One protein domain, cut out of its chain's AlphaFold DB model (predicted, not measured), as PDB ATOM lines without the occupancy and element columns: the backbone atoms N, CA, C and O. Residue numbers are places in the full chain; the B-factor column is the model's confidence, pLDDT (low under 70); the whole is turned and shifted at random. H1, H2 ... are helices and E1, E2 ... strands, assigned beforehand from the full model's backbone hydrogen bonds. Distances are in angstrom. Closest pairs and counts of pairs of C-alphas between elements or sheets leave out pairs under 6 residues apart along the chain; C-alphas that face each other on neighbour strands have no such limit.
ATOM      1  N   SER A 153      50.677  39.779  36.916       58.38
ATOM      2  CA  SER A 153      50.150  40.994  37.532       58.38
ATOM      3  C   SER A 153      48.784  40.731  38.154       58.38
ATOM      4  O   SER A 153      47.980  39.978  37.609       58.38
ATOM      5  N   LEU A 154      48.502  41.390  39.275       56.03
ATOM      6  CA  LEU A 154      47.200  41.350  39.935       56.03
ATOM      7  C   LEU A 154      46.291  42.431  39.334       56.03
ATOM      8  O   LEU A 154      46.614  43.611  39.408       56.03
ATOM      9  N   ALA A 155      45.172  42.036  38.736       50.53
ATOM     10  CA  ALA A 155      44.172  42.941  38.165       50.53
ATOM     11  C   ALA A 155      42.926  43.101  39.045       50.53
ATOM     12  O   ALA A 155      42.222  44.095  38.913       50.53
ATOM     13  N   GLY A 156      42.660  42.144  39.934       50.56
ATOM     14  CA  GLY A 156      41.492  42.124  40.811       50.56
ATOM     15  C   GLY A 156      41.806  41.389  42.105       50.56
ATOM     16  O   GLY A 156      42.549  40.409  42.076       50.56
ATOM     17  N   LEU A 157      41.250  41.850  43.220       61.16
ATOM     18  CA  LEU A 157      41.380  41.205  44.524       61.16
ATOM     19  C   LEU A 157      40.075  41.366  45.302       61.16
ATOM     20  O   LEU A 157      39.557  42.476  45.402       61.16
ATOM     21  N   ALA A 158      39.585  40.278  45.884       60.75
ATOM     22  CA  ALA A 158      38.533  40.298  46.889       60.75
ATOM     23  C   ALA A 158      38.908  39.377  48.052       60.75
ATOM     24  O   ALA A 158      39.551  38.341  47.875       60.75
ATOM     25  N   LEU A 159      38.511  39.779  49.256       68.94
ATOM     26  CA  LEU A 159      38.822  39.089  50.502       68.94
ATOM     27  C   LEU A 159      37.519  38.819  51.246       68.94
ATOM     28  O   LEU A 159      36.703  39.726  51.420       68.94
ATOM     29  N   ARG A 160      37.326  37.582  51.698       73.81
ATOM     30  CA  ARG A 160      36.171  37.186  52.508       73.81
ATOM     31  C   ARG A 160      36.642  36.349  53.685       73.81
ATOM     32  O   ARG A 160      37.212  35.277  53.518       73.81
ATOM     33  N   GLU A 161      36.398  36.839  54.891       75.25
ATOM     34  CA  GLU A 161      36.670  36.091  56.118       75.25
ATOM     35  C   GLU A 161      35.439  35.269  56.508       75.25
ATOM     36  O   GLU A 161      34.334  35.801  56.610       75.25
ATOM     37  N   GLN A 162      35.629  33.970  56.745       77.50
ATOM     38  CA  GLN A 162      34.588  33.049  57.202       77.50
ATOM     39  C   GLN A 162      35.137  32.197  58.355       77.50
ATOM     40  O   GLN A 162      35.604  31.071  58.180       77.50
ATOM     41  N   GLY A 163      35.116  32.762  59.565       78.75
ATOM     42  CA  GLY A 163      35.623  32.097  60.767       78.75
ATOM     43  C   GLY A 163      37.132  31.799  60.683       78.75
ATOM     44  O   GLY A 163      37.919  32.737  60.551       78.75
ATOM     45  N   PRO A 164      37.574  30.526  60.779       79.31
ATOM     46  CA  PRO A 164      38.994  30.161  60.738       79.31
ATOM     47  C   PRO A 164      39.589  30.124  59.315       79.31
ATOM     48  O   PRO A 164      40.736  29.704  59.140       79.31
ATOM     49  N   VAL A 165      38.814  30.514  58.299       82.56
ATOM     50  CA  VAL A 165      39.219  30.488  56.891       82.56
ATOM     51  C   VAL A 165      39.132  31.890  56.299       82.56
ATOM     52  O   VAL A 165      38.146  32.606  56.484       82.56
ATOM     53  N   LEU A 166      40.174  32.269  55.568       81.44
ATOM     54  CA  LEU A 166      40.228  33.457  54.732       81.44
ATOM     55  C   LEU A 166      40.161  33.019  53.269       81.44
ATOM     56  O   LEU A 166      41.087  32.384  52.764       81.44
ATOM     57  N   GLU A 167      39.074  33.366  52.594       84.19
ATOM     58  CA  GLU A 167      38.942  33.224  51.149       84.19
ATOM     59  C   GLU A 167      39.538  34.456  50.465       84.19
ATOM     60  O   GLU A 167      39.178  35.598  50.769       84.19
ATOM     61  N   ILE A 168      40.468  34.219  49.546       77.81
ATOM     62  CA  ILE A 168      41.088  35.248  48.717       77.81
ATOM     63  C   ILE A 168      40.789  34.928  47.265       77.81
ATOM     64  O   ILE A 168      41.218  33.900  46.744       77.81
ATOM     65  N   GLU A 169      40.107  35.840  46.596       77.31
ATOM     66  CA  GLU A 169      39.865  35.772  45.167       77.31
ATOM     67  C   GLU A 169      40.762  36.779  44.446       77.31
ATOM     68  O   GLU A 169      40.799  37.955  44.799       77.31
ATOM     69  N   MET A 170      41.482  36.323  43.426       73.88
ATOM     70  CA  MET A 170      42.402  37.132  42.638       73.88
ATOM     71  C   MET A 170      42.126  36.979  41.151       73.88
ATOM     72  O   MET A 170      41.949  35.869  40.655       73.88
ATOM     73  N   VAL A 171      42.176  38.095  40.431       67.38
ATOM     74  CA  VAL A 171      42.255  38.108  38.970       67.38
ATOM     75  C   VAL A 171      43.693  38.407  38.596       67.38
ATOM     76  O   VAL A 171      44.242  39.451  38.946       67.38
ATOM     77  N   LEU A 172      44.302  37.461  37.910       71.69
ATOM     78  CA  LEU A 172      45.691  37.434  37.509       71.69
ATOM     79  C   LEU A 172      45.780  37.673  36.010       71.69
ATOM     80  O   LEU A 172      44.980  37.142  35.250       71.69
ATOM     81  N   VAL A 173      46.759  38.456  35.576       60.62
ATOM     82  CA  VAL A 173      47.002  38.746  34.161       60.62
ATOM     83  C   VAL A 173      48.457  38.453  33.853       60.62
ATOM     84  O   VAL A 173      49.356  38.882  34.579       60.62
ATOM     85  N   ASN A 174      48.693  37.727  32.772       65.38
ATOM     86  CA  ASN A 174      50.021  37.491  32.237       65.38
ATOM     87  C   ASN A 174      50.179  38.286  30.940       65.38
ATOM     88  O   ASN A 174      49.650  37.877  29.910       65.38
ATOM     89  N   PRO A 175      50.882  39.427  30.952       51.50
ATOM     90  CA  PRO A 175      51.079  40.222  29.749       51.50
ATOM     91  C   PRO A 175      52.215  39.693  28.860       51.50
ATOM     92  O   PRO A 175      52.486  40.326  27.841       51.50
ATOM     93  N   TYR A 176      52.870  38.581  29.216       55.28
ATOM     94  CA  TYR A 176      54.084  38.088  28.561       55.28
ATOM     95  C   TYR A 176      53.850  36.789  27.788       55.28
ATOM     96  O   TYR A 176      52.946  36.015  28.105       55.28
ATOM     97  N   GLU A 177      54.694  36.548  26.786       55.59
ATOM     98  CA  GLU A 177      54.647  35.339  25.956       55.59
ATOM     99  C   GLU A 177      55.508  34.210  26.545       55.59
ATOM    100  O   GLU A 177      55.200  33.021  26.433       55.59
ATOM    101  N   GLU A 178      56.586  34.599  27.223       58.16
ATOM    102  CA  GLU A 178      57.666  33.729  27.679       58.16
ATOM    103  C   GLU A 178      57.351  33.022  28.998       58.16
ATOM    104  O   GLU A 178      57.931  31.974  29.294       58.16
ATOM    105  N   SER A 179      56.429  33.569  29.790       64.50
ATOM    106  CA  SER A 179      56.015  32.956  31.045       64.50
ATOM    107  C   SER A 179      54.687  32.245  30.917       64.50
ATOM    108  O   SER A 179      53.734  32.758  30.335       64.50
ATOM    109  N   ARG A 180      54.632  31.052  31.505       74.69
ATOM    110  CA  ARG A 180      53.447  30.189  31.516       74.69
ATOM    111  C   ARG A 180      53.020  29.796  32.920       74.69
ATOM    112  O   ARG A 180      52.116  28.981  33.100       74.69
ATOM    113  N   THR A 181      53.705  30.306  33.937       78.00
ATOM    114  CA  THR A 181      53.452  29.932  35.323       78.00
ATOM    115  C   THR A 181      53.692  31.132  36.220       78.00
ATOM    116  O   THR A 181      54.607  31.915  36.000       78.00
ATOM    117  N   CYS A 182      52.844  31.279  37.227       77.44
ATOM    118  CA  CYS A 182      53.007  32.223  38.312       77.44
ATOM    119  C   CYS A 182      53.207  31.443  39.612       77.44
ATOM    120  O   CYS A 182      52.529  30.442  39.852       77.44
ATOM    121  N   ILE A 183      54.133  31.886  40.462       79.69
ATOM    122  CA  ILE A 183      54.362  31.285  41.776       79.69
ATOM    123  C   ILE A 183      53.920  32.272  42.844       79.69
ATOM    124  O   ILE A 183      54.420  33.397  42.914       79.69
ATOM    125  N   LEU A 184      53.020  31.815  43.707       79.38
ATOM    126  CA  LEU A 184      52.509  32.579  44.830       79.38
ATOM    127  C   LEU A 184      52.848  31.866  46.139       79.38
ATOM    128  O   LEU A 184      52.688  30.648  46.257       79.38
ATOM    129  N   ARG A 185      53.297  32.633  47.132       79.88
ATOM    130  CA  ARG A 185      53.542  32.172  48.498       79.88
ATOM    131  C   ARG A 185      52.615  32.838  49.495       79.88
ATOM    132  O   ARG A 185      52.287  34.012  49.353       79.88
ATOM    133  N   SER A 186      52.285  32.091  50.538       78.50
ATOM    134  CA  SER A 186      51.527  32.532  51.702       78.50
ATOM    135  C   SER A 186      52.278  32.132  52.976       78.50
ATOM    136  O   SER A 186      52.815  31.024  53.024       78.50
ATOM    137  N   PRO A 187      52.341  32.970  54.025       72.56
ATOM    138  CA  PRO A 187      52.771  32.517  55.344       72.56
ATOM    139  C   PRO A 187      51.687  31.673  56.035       72.56
ATOM    140  O   PRO A 187      51.980  30.983  57.009       72.56
ATOM    141  N   LEU A 188      50.445  31.728  55.544       77.12
ATOM    142  CA  LEU A 188      49.319  30.948  56.039       77.12
ATOM    143  C   LEU A 188      49.221  29.611  55.304       77.12
ATOM    144  O   LEU A 188      49.626  29.482  54.146       77.12
ATOM    145  N   TYR A 189      48.640  28.623  55.981       83.50
ATOM    146  CA  TYR A 189      48.396  27.319  55.380       83.50
ATOM    147  C   TYR A 189      47.343  27.429  54.270       83.50
ATOM    148  O   TYR A 189      46.239  27.918  54.512       83.50
ATOM    149  N   ILE A 190      47.676  26.961  53.069       88.62
ATOM    150  CA  ILE A 190      46.765  26.880  51.925       88.62
ATOM    151  C   ILE A 190      45.945  25.595  52.067       88.62
ATOM    152  O   ILE A 190      46.489  24.494  51.976       88.62
ATOM    153  N   HIS A 191      44.641  25.736  52.301       87.25
ATOM    154  CA  HIS A 191      43.699  24.618  52.355       87.25
ATOM    155  C   HIS A 191      43.279  24.151  50.969       87.25
ATOM    156  O   HIS A 191      43.180  22.949  50.750       87.25
ATOM    157  N   SER A 192      43.024  25.095  50.068       90.12
ATOM    158  CA  SER A 192      42.703  24.805  48.677       90.12
ATOM    159  C   SER A 192      43.100  25.964  47.774       90.12
ATOM    160  O   SER A 192      43.174  27.124  48.201       90.12
ATOM    161  N   ALA A 193      43.342  25.636  46.510       91.75
ATOM    162  CA  ALA A 193      43.543  26.595  45.441       91.75
ATOM    163  C   ALA A 193      42.718  26.170  44.228       91.75
ATOM    164  O   ALA A 193      42.867  25.057  43.734       91.75
ATOM    165  N   ARG A 194      41.846  27.052  43.741       91.62
ATOM    166  CA  ARG A 194      40.990  26.805  42.577       91.62
ATOM    167  C   ARG A 194      41.273  27.828  41.497       91.62
ATOM    168  O   ARG A 194      41.362  29.019  41.772       91.62
ATOM    169  N   TYR A 195      41.402  27.347  40.276       84.69
ATOM    170  CA  TYR A 195      41.551  28.135  39.069       84.69
ATOM    171  C   TYR A 195      40.222  28.140  38.326       84.69
ATOM    172  O   TYR A 195      39.638  27.079  38.110       84.69
ATOM    173  N   VAL A 196      39.752  29.321  37.939       78.69
ATOM    174  CA  VAL A 196      38.512  29.494  37.183       78.69
ATOM    175  C   VAL A 196      38.859  30.122  35.840       78.69
ATOM    176  O   VAL A 196      39.332  31.261  35.785       78.69
ATOM    177  N   ALA A 197      38.620  29.385  34.759       67.44
ATOM    178  CA  ALA A 197      38.703  29.908  33.397       67.44
ATOM    179  C   ALA A 197      37.474  29.472  32.610       67.44
ATOM    180  O   ALA A 197      37.122  28.298  32.624       67.44
ATOM    181  N   HIS A 198      36.841  30.423  31.918       63.91
ATOM    182  CA  HIS A 198      35.676  30.168  31.061       63.91
ATOM    183  C   HIS A 198      34.599  29.293  31.734       63.91
ATOM    184  O   HIS A 198      34.123  28.340  31.139       63.91
ATOM    185  N   GLU A 199      34.251  29.622  32.986       62.16
ATOM    186  CA  GLU A 199      33.226  28.937  33.802       62.16
ATOM    187  C   GLU A 199      33.578  27.518  34.282       62.16
ATOM    188  O   GLU A 199      32.839  26.947  35.081       62.16
ATOM    189  N   GLU A 200      34.738  26.979  33.909       70.44
ATOM    190  CA  GLU A 200      35.252  25.743  34.492       70.44
ATOM    191  C   GLU A 200      36.132  26.040  35.711       70.44
ATOM    192  O   GLU A 200      37.159  26.723  35.618       70.44
ATOM    193  N   GLU A 201      35.746  25.489  36.864       82.06
ATOM    194  CA  GLU A 201      36.590  25.457  38.055       82.06
ATOM    195  C   GLU A 201      37.460  24.201  38.057       82.06
ATOM    196  O   GLU A 201      36.974  23.079  37.899       82.06
ATOM    197  N   ARG A 202      38.761  24.381  38.273       86.31
ATOM    198  CA  ARG A 202      39.718  23.282  38.413       86.31
ATOM    199  C   ARG A 202      40.575  23.495  39.648       86.31
ATOM    200  O   ARG A 202      41.042  24.603  39.909       86.31
ATOM    201  N   GLU A 203      40.802  22.433  40.408       88.00
ATOM    202  CA  GLU A 203      41.716  22.481  41.543       88.00
ATOM    203  C   GLU A 203      43.168  22.578  41.055       88.00
ATOM    204  O   GLU A 203      43.584  21.892  40.118       88.00
ATOM    205  N   VAL A 204      43.936  23.469  41.679       87.25
ATOM    206  CA  VAL A 204      45.341  23.712  41.360       87.25
ATOM    207  C   VAL A 204      46.204  22.999  42.392       87.25
ATOM    208  O   VAL A 204      46.057  23.270  43.585       87.25
ATOM    209  N   PRO A 205      47.162  22.154  41.972       86.56
ATOM    210  CA  PRO A 205      48.116  21.562  42.895       86.56
ATOM    211  C   PRO A 205      48.862  22.638  43.692       86.56
ATOM    212  O   PRO A 205      49.482  23.546  43.125       86.56
ATOM    213  N   HIS A 206      48.845  22.521  45.015       89.44
ATOM    214  CA  HIS A 206      49.535  23.441  45.909       89.44
ATOM    215  C   HIS A 206      50.281  22.687  47.014       89.44
ATOM    216  O   HIS A 206      49.922  21.584  47.418       89.44
ATOM    217  N   GLY A 207      51.357  23.296  47.502       87.12
ATOM    218  CA  GLY A 207      51.969  22.928  48.772       87.12
ATOM    219  C   GLY A 207      51.255  23.607  49.940       87.12
ATOM    220  O   GLY A 207      50.301  24.362  49.762       87.12
ATOM    221  N   ALA A 208      51.771  23.397  51.151       85.25
ATOM    222  CA  ALA A 208      51.213  23.999  52.364       85.25
ATOM    223  C   ALA A 208      51.208  25.539  52.340       85.25
ATOM    224  O   ALA A 208      50.371  26.155  52.979       85.25
ATOM    225  N   THR A 209      52.148  26.166  51.633       84.62
ATOM    226  CA  THR A 209      52.372  27.627  51.647       84.62
ATOM    227  C   THR A 209      52.705  28.196  50.272       84.62
ATOM    228  O   THR A 209      53.020  29.377  50.143       84.62
ATOM    229  N   VAL A 210      52.684  27.367  49.229       88.12
ATOM    230  CA  VAL A 210      53.087  27.755  47.875       88.12
ATOM    231  C   VAL A 210      52.109  27.163  46.880       88.12
ATOM    232  O   VAL A 210      51.831  25.969  46.939       88.12
ATOM    233  N   VAL A 211      51.649  27.964  45.929       89.31
ATOM    234  CA  VAL A 211      50.847  27.506  44.793       89.31
ATOM    235  C   VAL A 211      51.522  27.922  43.490       89.31
ATOM    236  O   VAL A 211      52.089  29.013  43.387       89.31
ATOM    237  N   ARG A 212      51.501  27.020  42.505       88.19
ATOM    238  CA  ARG A 212      51.974  27.283  41.144       88.19
ATOM    239  C   ARG A 212      50.772  27.341  40.224       88.19
ATOM    240  O   ARG A 212      50.037  26.369  40.109       88.19
ATOM    241  N   ILE A 213      50.581  28.482  39.590       84.56
ATOM    242  CA  ILE A 213      49.372  28.805  38.849       84.56
ATOM    243  C   ILE A 213      49.738  28.809  37.366       84.56
ATOM    244  O   ILE A 213      50.603  29.596  36.972       84.56
ATOM    245  N   PRO A 214      49.140  27.942  36.538       83.69
ATOM    246  CA  PRO A 214      49.332  28.014  35.098       83.69
ATOM    247  C   PRO A 214      48.726  29.320  34.575       83.69
ATOM    248  O   PRO A 214      47.590  29.654  34.901       83.69
ATOM    249  N   MET A 215      49.491  30.059  33.774       75.50
ATOM    250  CA  MET A 215      49.068  31.339  33.212       75.50
ATOM    251  C   MET A 215      49.172  31.294  31.685       75.50
ATOM    252  O   MET A 215      50.274  31.093  31.168       75.50
ATOM    253  N   PRO A 216      48.073  31.490  30.939       67.94
ATOM    254  CA  PRO A 216      48.146  31.593  29.487       67.94
ATOM    255  C   PRO A 216      48.930  32.852  29.061       67.94
ATOM    256  O   PRO A 216      48.817  33.888  29.722       67.94
ATOM    257  N   PRO A 217      49.719  32.794  27.971       64.56
ATOM    258  CA  PRO A 217      50.337  33.972  27.363       64.56
ATOM    259  C   PRO A 217      49.314  35.054  27.010       64.56
ATOM    260  O   PRO A 217      48.275  34.744  26.429       64.56
ATOM    261  N   HIS A 218      49.606  36.315  27.339       56.22
ATOM    262  CA  HIS A 218      48.716  37.468  27.097       56.22
ATOM    263  C   HIS A 218      47.274  37.308  27.619       56.22
ATOM    264  O   HIS A 218      46.367  38.002  27.150       56.22
ATOM    265  N   GLY A 219      47.055  36.402  28.572       59.34
ATOM    266  CA  GLY A 219      45.735  36.048  29.074       59.34
ATOM    267  C   GLY A 219      45.531  36.412  30.537       59.34
ATOM    268  O   GLY A 219      46.436  36.888  31.231       59.34
ATOM    269  N   ASP A 220      44.313  36.179  31.000       66.56
ATOM    270  CA  ASP A 220      43.901  36.325  32.383       66.56
ATOM    271  C   ASP A 220      43.456  34.991  32.989       66.56
ATOM    272  O   ASP A 220      43.135  34.022  32.303       66.56
ATOM    273  N   ALA A 221      43.508  34.940  34.313       75.19
ATOM    274  CA  ALA A 221      43.158  33.787  35.116       75.19
ATOM    275  C   ALA A 221      42.522  34.256  36.415       75.19
ATOM    276  O   ALA A 221      42.979  35.223  37.024       75.19
ATOM    277  N   ARG A 222      41.507  33.543  36.890       79.69
ATOM    278  CA  ARG A 222      40.938  33.789  38.213       79.69
ATOM    279  C   ARG A 222      41.390  32.689  39.162       79.69
ATOM    280  O   ARG A 222      41.265  31.509  38.848       79.69
ATOM    281  N   LEU A 223      41.924  33.079  40.312       85.56
ATOM    282  CA  LEU A 223      42.370  32.174  41.364       85.56
ATOM    283  C   LEU A 223      41.566  32.432  42.636       85.56
ATOM    284  O   LEU A 223      41.488  33.566  43.095       85.56
ATOM    285  N   VAL A 224      41.034  31.375  43.236       88.94
ATOM    286  CA  VAL A 224      40.406  31.401  44.559       88.94
ATOM    287  C   VAL A 224      41.254  30.565  45.509       88.94
ATOM    288  O   VAL A 224      41.496  29.386  45.257       88.94
ATOM    289  N   LEU A 225      41.714  31.167  46.600       89.31
ATOM    290  CA  LEU A 225      42.506  30.523  47.642       89.31
ATOM    291  C   LEU A 225      41.730  30.488  48.944       89.31
ATOM    292  O   LEU A 225      41.196  31.509  49.367       89.31
ATOM    293  N   LEU A 226      41.751  29.342  49.617       90.25
ATOM    294  CA  LEU A 226      41.297  29.233  50.999       90.25
ATOM    295  C   LEU A 226      42.517  29.103  51.904       90.25
ATOM    296  O   LEU A 226      43.259  28.122  51.828       90.25
ATOM    297  N   LEU A 227      42.737  30.101  52.753       85.94
ATOM    298  CA  LEU A 227      43.846  30.157  53.698       85.94
ATOM    299  C   LEU A 227      43.351  29.930  55.123       85.94
ATOM    300  O   LEU A 227      42.288  30.414  55.504       85.94
ATOM    301  N   SER A 228      44.140  29.235  55.937       83.19
ATOM    302  CA  SER A 228      43.887  29.160  57.375       83.19
ATOM    303  C   SER A 228      44.262  30.479  58.033       83.19
ATOM    304  O   SER A 228      45.393  30.929  57.880       83.19
ATOM    305  N   THR A 229      43.367  31.083  58.810       74.06
ATOM    306  CA  THR A 229      43.725  32.257  59.627       74.06
ATOM    307  C   THR A 229      44.580  31.882  60.840       74.06
ATOM    308  O   THR A 229      45.154  32.757  61.488       74.06
ATOM    309  N   ALA A 230      44.702  30.585  61.140       68.75
ATOM    310  CA  ALA A 230      45.587  30.081  62.174       68.75
ATOM    311  C   ALA A 230      47.050  30.019  61.683       68.75
ATOM    312  O   ALA A 230      47.303  29.640  60.535       68.75
ATOM    313  N   PRO A 231      48.029  30.319  62.560       64.94
ATOM    314  CA  PRO A 231      49.446  30.100  62.285       64.94
ATOM    315  C   PRO A 231      49.730  28.676  61.802       64.94
ATOM    316  O   PRO A 231      49.144  27.705  62.294       64.94
ATOM    317  N   ARG A 232      50.664  28.543  60.858       62.78
ATOM    318  CA  ARG A 232      51.032  27.266  60.233       62.78
ATOM    319  C   ARG A 232      51.389  26.193  61.264       62.78
ATOM    320  O   ARG A 232      50.990  25.041  61.109       62.78
ATOM    321  N   GLU A 233      52.097  26.569  62.321       66.62
ATOM    322  CA  GLU A 233      52.540  25.671  63.387       66.62
ATOM    323  C   GLU A 233      51.350  25.034  64.114       66.62
ATOM    324  O   GLU A 233      51.370  23.839  64.415       66.62
ATOM    325  N   LEU A 234      50.285  25.809  64.342       67.25
ATOM    326  CA  LEU A 234      49.050  25.327  64.960       67.25
ATOM    327  C   LEU A 234      48.273  24.404  64.017       67.25
ATOM    328  O   LEU A 234      47.722  23.398  64.466       67.25
ATOM    329  N   VAL A 235      48.272  24.690  62.713       68.56
ATOM    330  CA  VAL A 235      47.655  23.810  61.707       68.56
ATOM    331  C   VAL A 235      48.408  22.479  61.611       68.56
ATOM    332  O   VAL A 235      47.792  21.411  61.645       68.56
ATOM    333  N   GLU A 236      49.741  22.511  61.563       71.19
ATOM    334  CA  GLU A 236      50.580  21.307  61.526       71.19
ATOM    335  C   GLU A 236      50.500  20.496  62.825       71.19
ATOM    336  O   GLU A 236      50.512  19.261  62.789       71.19
ATOM    337  N   LEU A 237      50.402  21.162  63.979       75.56
ATOM    338  CA  LEU A 237      50.139  20.504  65.257       75.56
ATOM    339  C   LEU A 237      48.776  19.806  65.233       75.56
ATOM    340  O   LEU A 237      48.694  18.619  65.545       75.56
ATOM    341  N   ARG A 238      47.723  20.502  64.788       74.75
ATOM    342  CA  ARG A 238      46.369  19.941  64.690       74.75
ATOM    343  C   ARG A 238      46.315  18.736  63.753       74.75
ATOM    344  O   ARG A 238      45.691  17.738  64.105       74.75
ATOM    345  N   ARG A 239      47.012  18.783  62.609       79.12
ATOM    346  CA  ARG A 239      47.138  17.638  61.689       79.12
ATOM    347  C   ARG A 239      47.799  16.441  62.370       79.12
ATOM    348  O   ARG A 239      47.251  15.346  62.321       79.12
ATOM    349  N   ARG A 240      48.938  16.648  63.041       83.31
ATOM    350  CA  ARG A 240      49.661  15.574  63.749       83.31
ATOM    351  C   ARG A 240      48.824  14.949  64.859       83.31
ATOM    352  O   ARG A 240      48.800  13.728  64.987       83.31
ATOM    353  N   VAL A 241      48.118  15.773  65.634       85.12
ATOM    354  CA  VAL A 241      47.194  15.298  66.671       85.12
ATOM    355  C   VAL A 241      46.074  14.471  66.041       85.12
ATOM    356  O   VAL A 241      45.807  13.369  66.508       85.12
ATOM    357  N   HIS A 242      45.469  14.945  64.951       83.81
ATOM    358  CA  HIS A 242      44.408  14.211  64.262       83.81
ATOM    359  C   HIS A 242      44.890  12.868  63.695       83.81
ATOM    360  O   HIS A 242      44.238  11.851  63.903       83.81
ATOM    361  N   GLU A 243      46.054  12.832  63.040       86.19
ATOM    362  CA  GLU A 243      46.657  11.588  62.542       86.19
ATOM    363  C   GLU A 243      46.979  10.613  63.675       86.19
ATOM    364  O   GLU A 243      46.776   9.409  63.527       86.19
ATOM    365  N   ARG A 244      47.456  11.118  64.820       86.81
ATOM    366  CA  ARG A 244      47.740  10.281  65.988       86.81
ATOM    367  C   ARG A 244      46.464   9.714  66.601       86.81
ATOM    368  O   ARG A 244      46.442   8.530  66.911       86.81
ATOM    369  N   ILE A 245      45.417  10.528  66.736       86.81
ATOM    370  CA  ILE A 245      44.100  10.077  67.204       86.81
ATOM    371  C   ILE A 245      43.533   9.033  66.246       86.81
ATOM    372  O   ILE A 245      43.078   7.992  66.698       86.81
ATOM    373  N   LYS A 246      43.607   9.269  64.932       85.00
ATOM    374  CA  LYS A 246      43.129   8.312  63.930       85.00
ATOM    375  C   LYS A 246      43.862   6.974  64.035       85.00
ATOM    376  O   LYS A 246      43.204   5.950  64.095       85.00
ATOM    377  N   LYS A 247      45.196   6.991  64.156       87.19
ATOM    378  CA  LYS A 247      45.984   5.769  64.393       87.19
ATOM    379  C   LYS A 247      45.563   5.037  65.666       87.19
ATOM    380  O   LYS A 247      45.372   3.836  65.612       87.19
ATOM    381  N   LEU A 248      45.376   5.756  66.773       87.75
ATOM    382  CA  LEU A 248      44.917   5.159  68.032       87.75
ATOM    383  C   LEU A 248      43.516   4.547  67.899       87.75
ATOM    384  O   LEU A 248      43.265   3.475  68.430       87.75
ATOM    385  N   ILE A 249      42.605   5.206  67.179       86.06
ATOM    386  CA  ILE A 249      41.268   4.668  66.898       86.06
ATOM    387  C   ILE A 249      41.372   3.405  66.037       86.06
ATOM    388  O   ILE A 249      40.724   2.412  66.351       86.06
ATOM    389  N   ASP A 250      42.188   3.425  64.983       83.94
ATOM    390  CA  ASP A 250      42.383   2.278  64.091       83.94
ATOM    391  C   ASP A 250      43.028   1.086  64.831       83.94
ATOM    392  O   ASP A 250      42.640  -0.054  64.594       83.94
ATOM    393  N   GLU A 251      43.957   1.338  65.760       85.00
ATOM    394  CA  GLU A 251      44.568   0.326  66.640       85.00
ATOM    395  C   GLU A 251      43.525  -0.281  67.597       85.00
ATOM    396  O   GLU A 251      43.362  -1.498  67.630       85.00
ATOM    397  N   VAL A 252      42.734   0.552  68.281       81.12
ATOM    398  CA  VAL A 252      41.683   0.096  69.213       81.12
ATOM    399  C   VAL A 252      40.561  -0.668  68.491       81.12
ATOM    400  O   VAL A 252      40.039  -1.653  69.010       81.12
ATOM    401  N   ILE A 253      40.177  -0.246  67.282       75.12
ATOM    402  CA  ILE A 253      39.173  -0.950  66.465       75.12
ATOM    403  C   ILE A 253      39.755  -2.237  65.855       75.12
ATOM    404  O   ILE A 253      39.032  -3.224  65.703       75.12
ATOM    405  N   GLY A 254      41.043  -2.237  65.500       59.56
ATOM    406  CA  GLY A 254      41.760  -3.394  64.964       59.56
ATOM    407  C   GLY A 254      41.934  -4.516  65.987       59.56
ATOM    408  O   GLY A 254      41.699  -5.676  65.649       59.56
ATOM    409  N   GLU A 255      42.249  -4.179  67.238       56.03
ATOM    410  CA  GLU A 255      42.359  -5.139  68.348       56.03
ATOM    411  C   GLU A 255      41.005  -5.786  68.705       56.03
ATOM    412  O   GLU A 255      40.958  -6.944  69.110       56.03
TER     413      GLU A 255
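AT A GLANCE: This is residues 153 to 255 of the 260 residues of an uncharacterized protein of Thermoprotei archaeon (UniProt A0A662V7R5). A twisted sheet of five strands has a small two-stranded sheet, E3 and E6, over part of one face, and a long helix, H1, leaves one end of this body as an arm, with residues 237 to 255 sticking out. The larger sheet has the order E1, E2, E7, E4, E5, and both sheets are antiparallel. The 103 printed residues hold seven named strands, E1 to E7, and then H1; the class is mixed, helices and strands. The whole is loose, with a radius of gyration of the C-alphas of 17.4 A, and spans 59 by 26 by 24 A, the arm adding much of the length.

IN THESE COORDINATES: E1, residues 153 to 162, starts at C-alpha 153 (50.150, 40.994, 37.532), bends by 61 degrees at residue 156 and measures 26.3 A. E2 is residues 165 to 173, 25.4 A; E3, 181 to 185; E4, 190 to 197, 20.4 A; E5, 200 to 203; E6, 210 to 214; E7, 220 to 228, 26.0 A. H1, residues 232 to 255, measures 34.5 A and ends at C-alpha 255 (42.359, -5.139, 68.348).

HOW THE PARTS SIT: E1, an edge strand, forms a hairpin with E2; N 158 and O 169 are 2.8 A apart. E2 and E7 are antiparallel at 162 degrees, with N 168 and O 225 at 2.8 A. E7 and E4 have N 224 and O 194 at 2.8 A. E4 and edge strand E5 form a hairpin, with N 195 and O 202 at 2.8 A. E3 and E6 have N 182 and O 213 at 2.8 A. The closest C-alphas of E4 and E6, Ala 193 and Val 211, are 7.4 A apart. E6 and E7 are near each other, with 5 pairs of C-alphas within 10 A. H1 is not on the larger sheet; in it every O i to N i+4 pair is within hydrogen-bond range.

THE WHOLE: The C-alphas farthest apart, Pro 175 and Glu 255, are 60.2 A apart. Without residues 237 to 255 the body spans 41 by 21 by 20 A. The printed part has no cut, and no link is long. Mean pLDDT of the printed part is 76.0; 31 residues are under 70, among them 153 to 159 and 173 to 179.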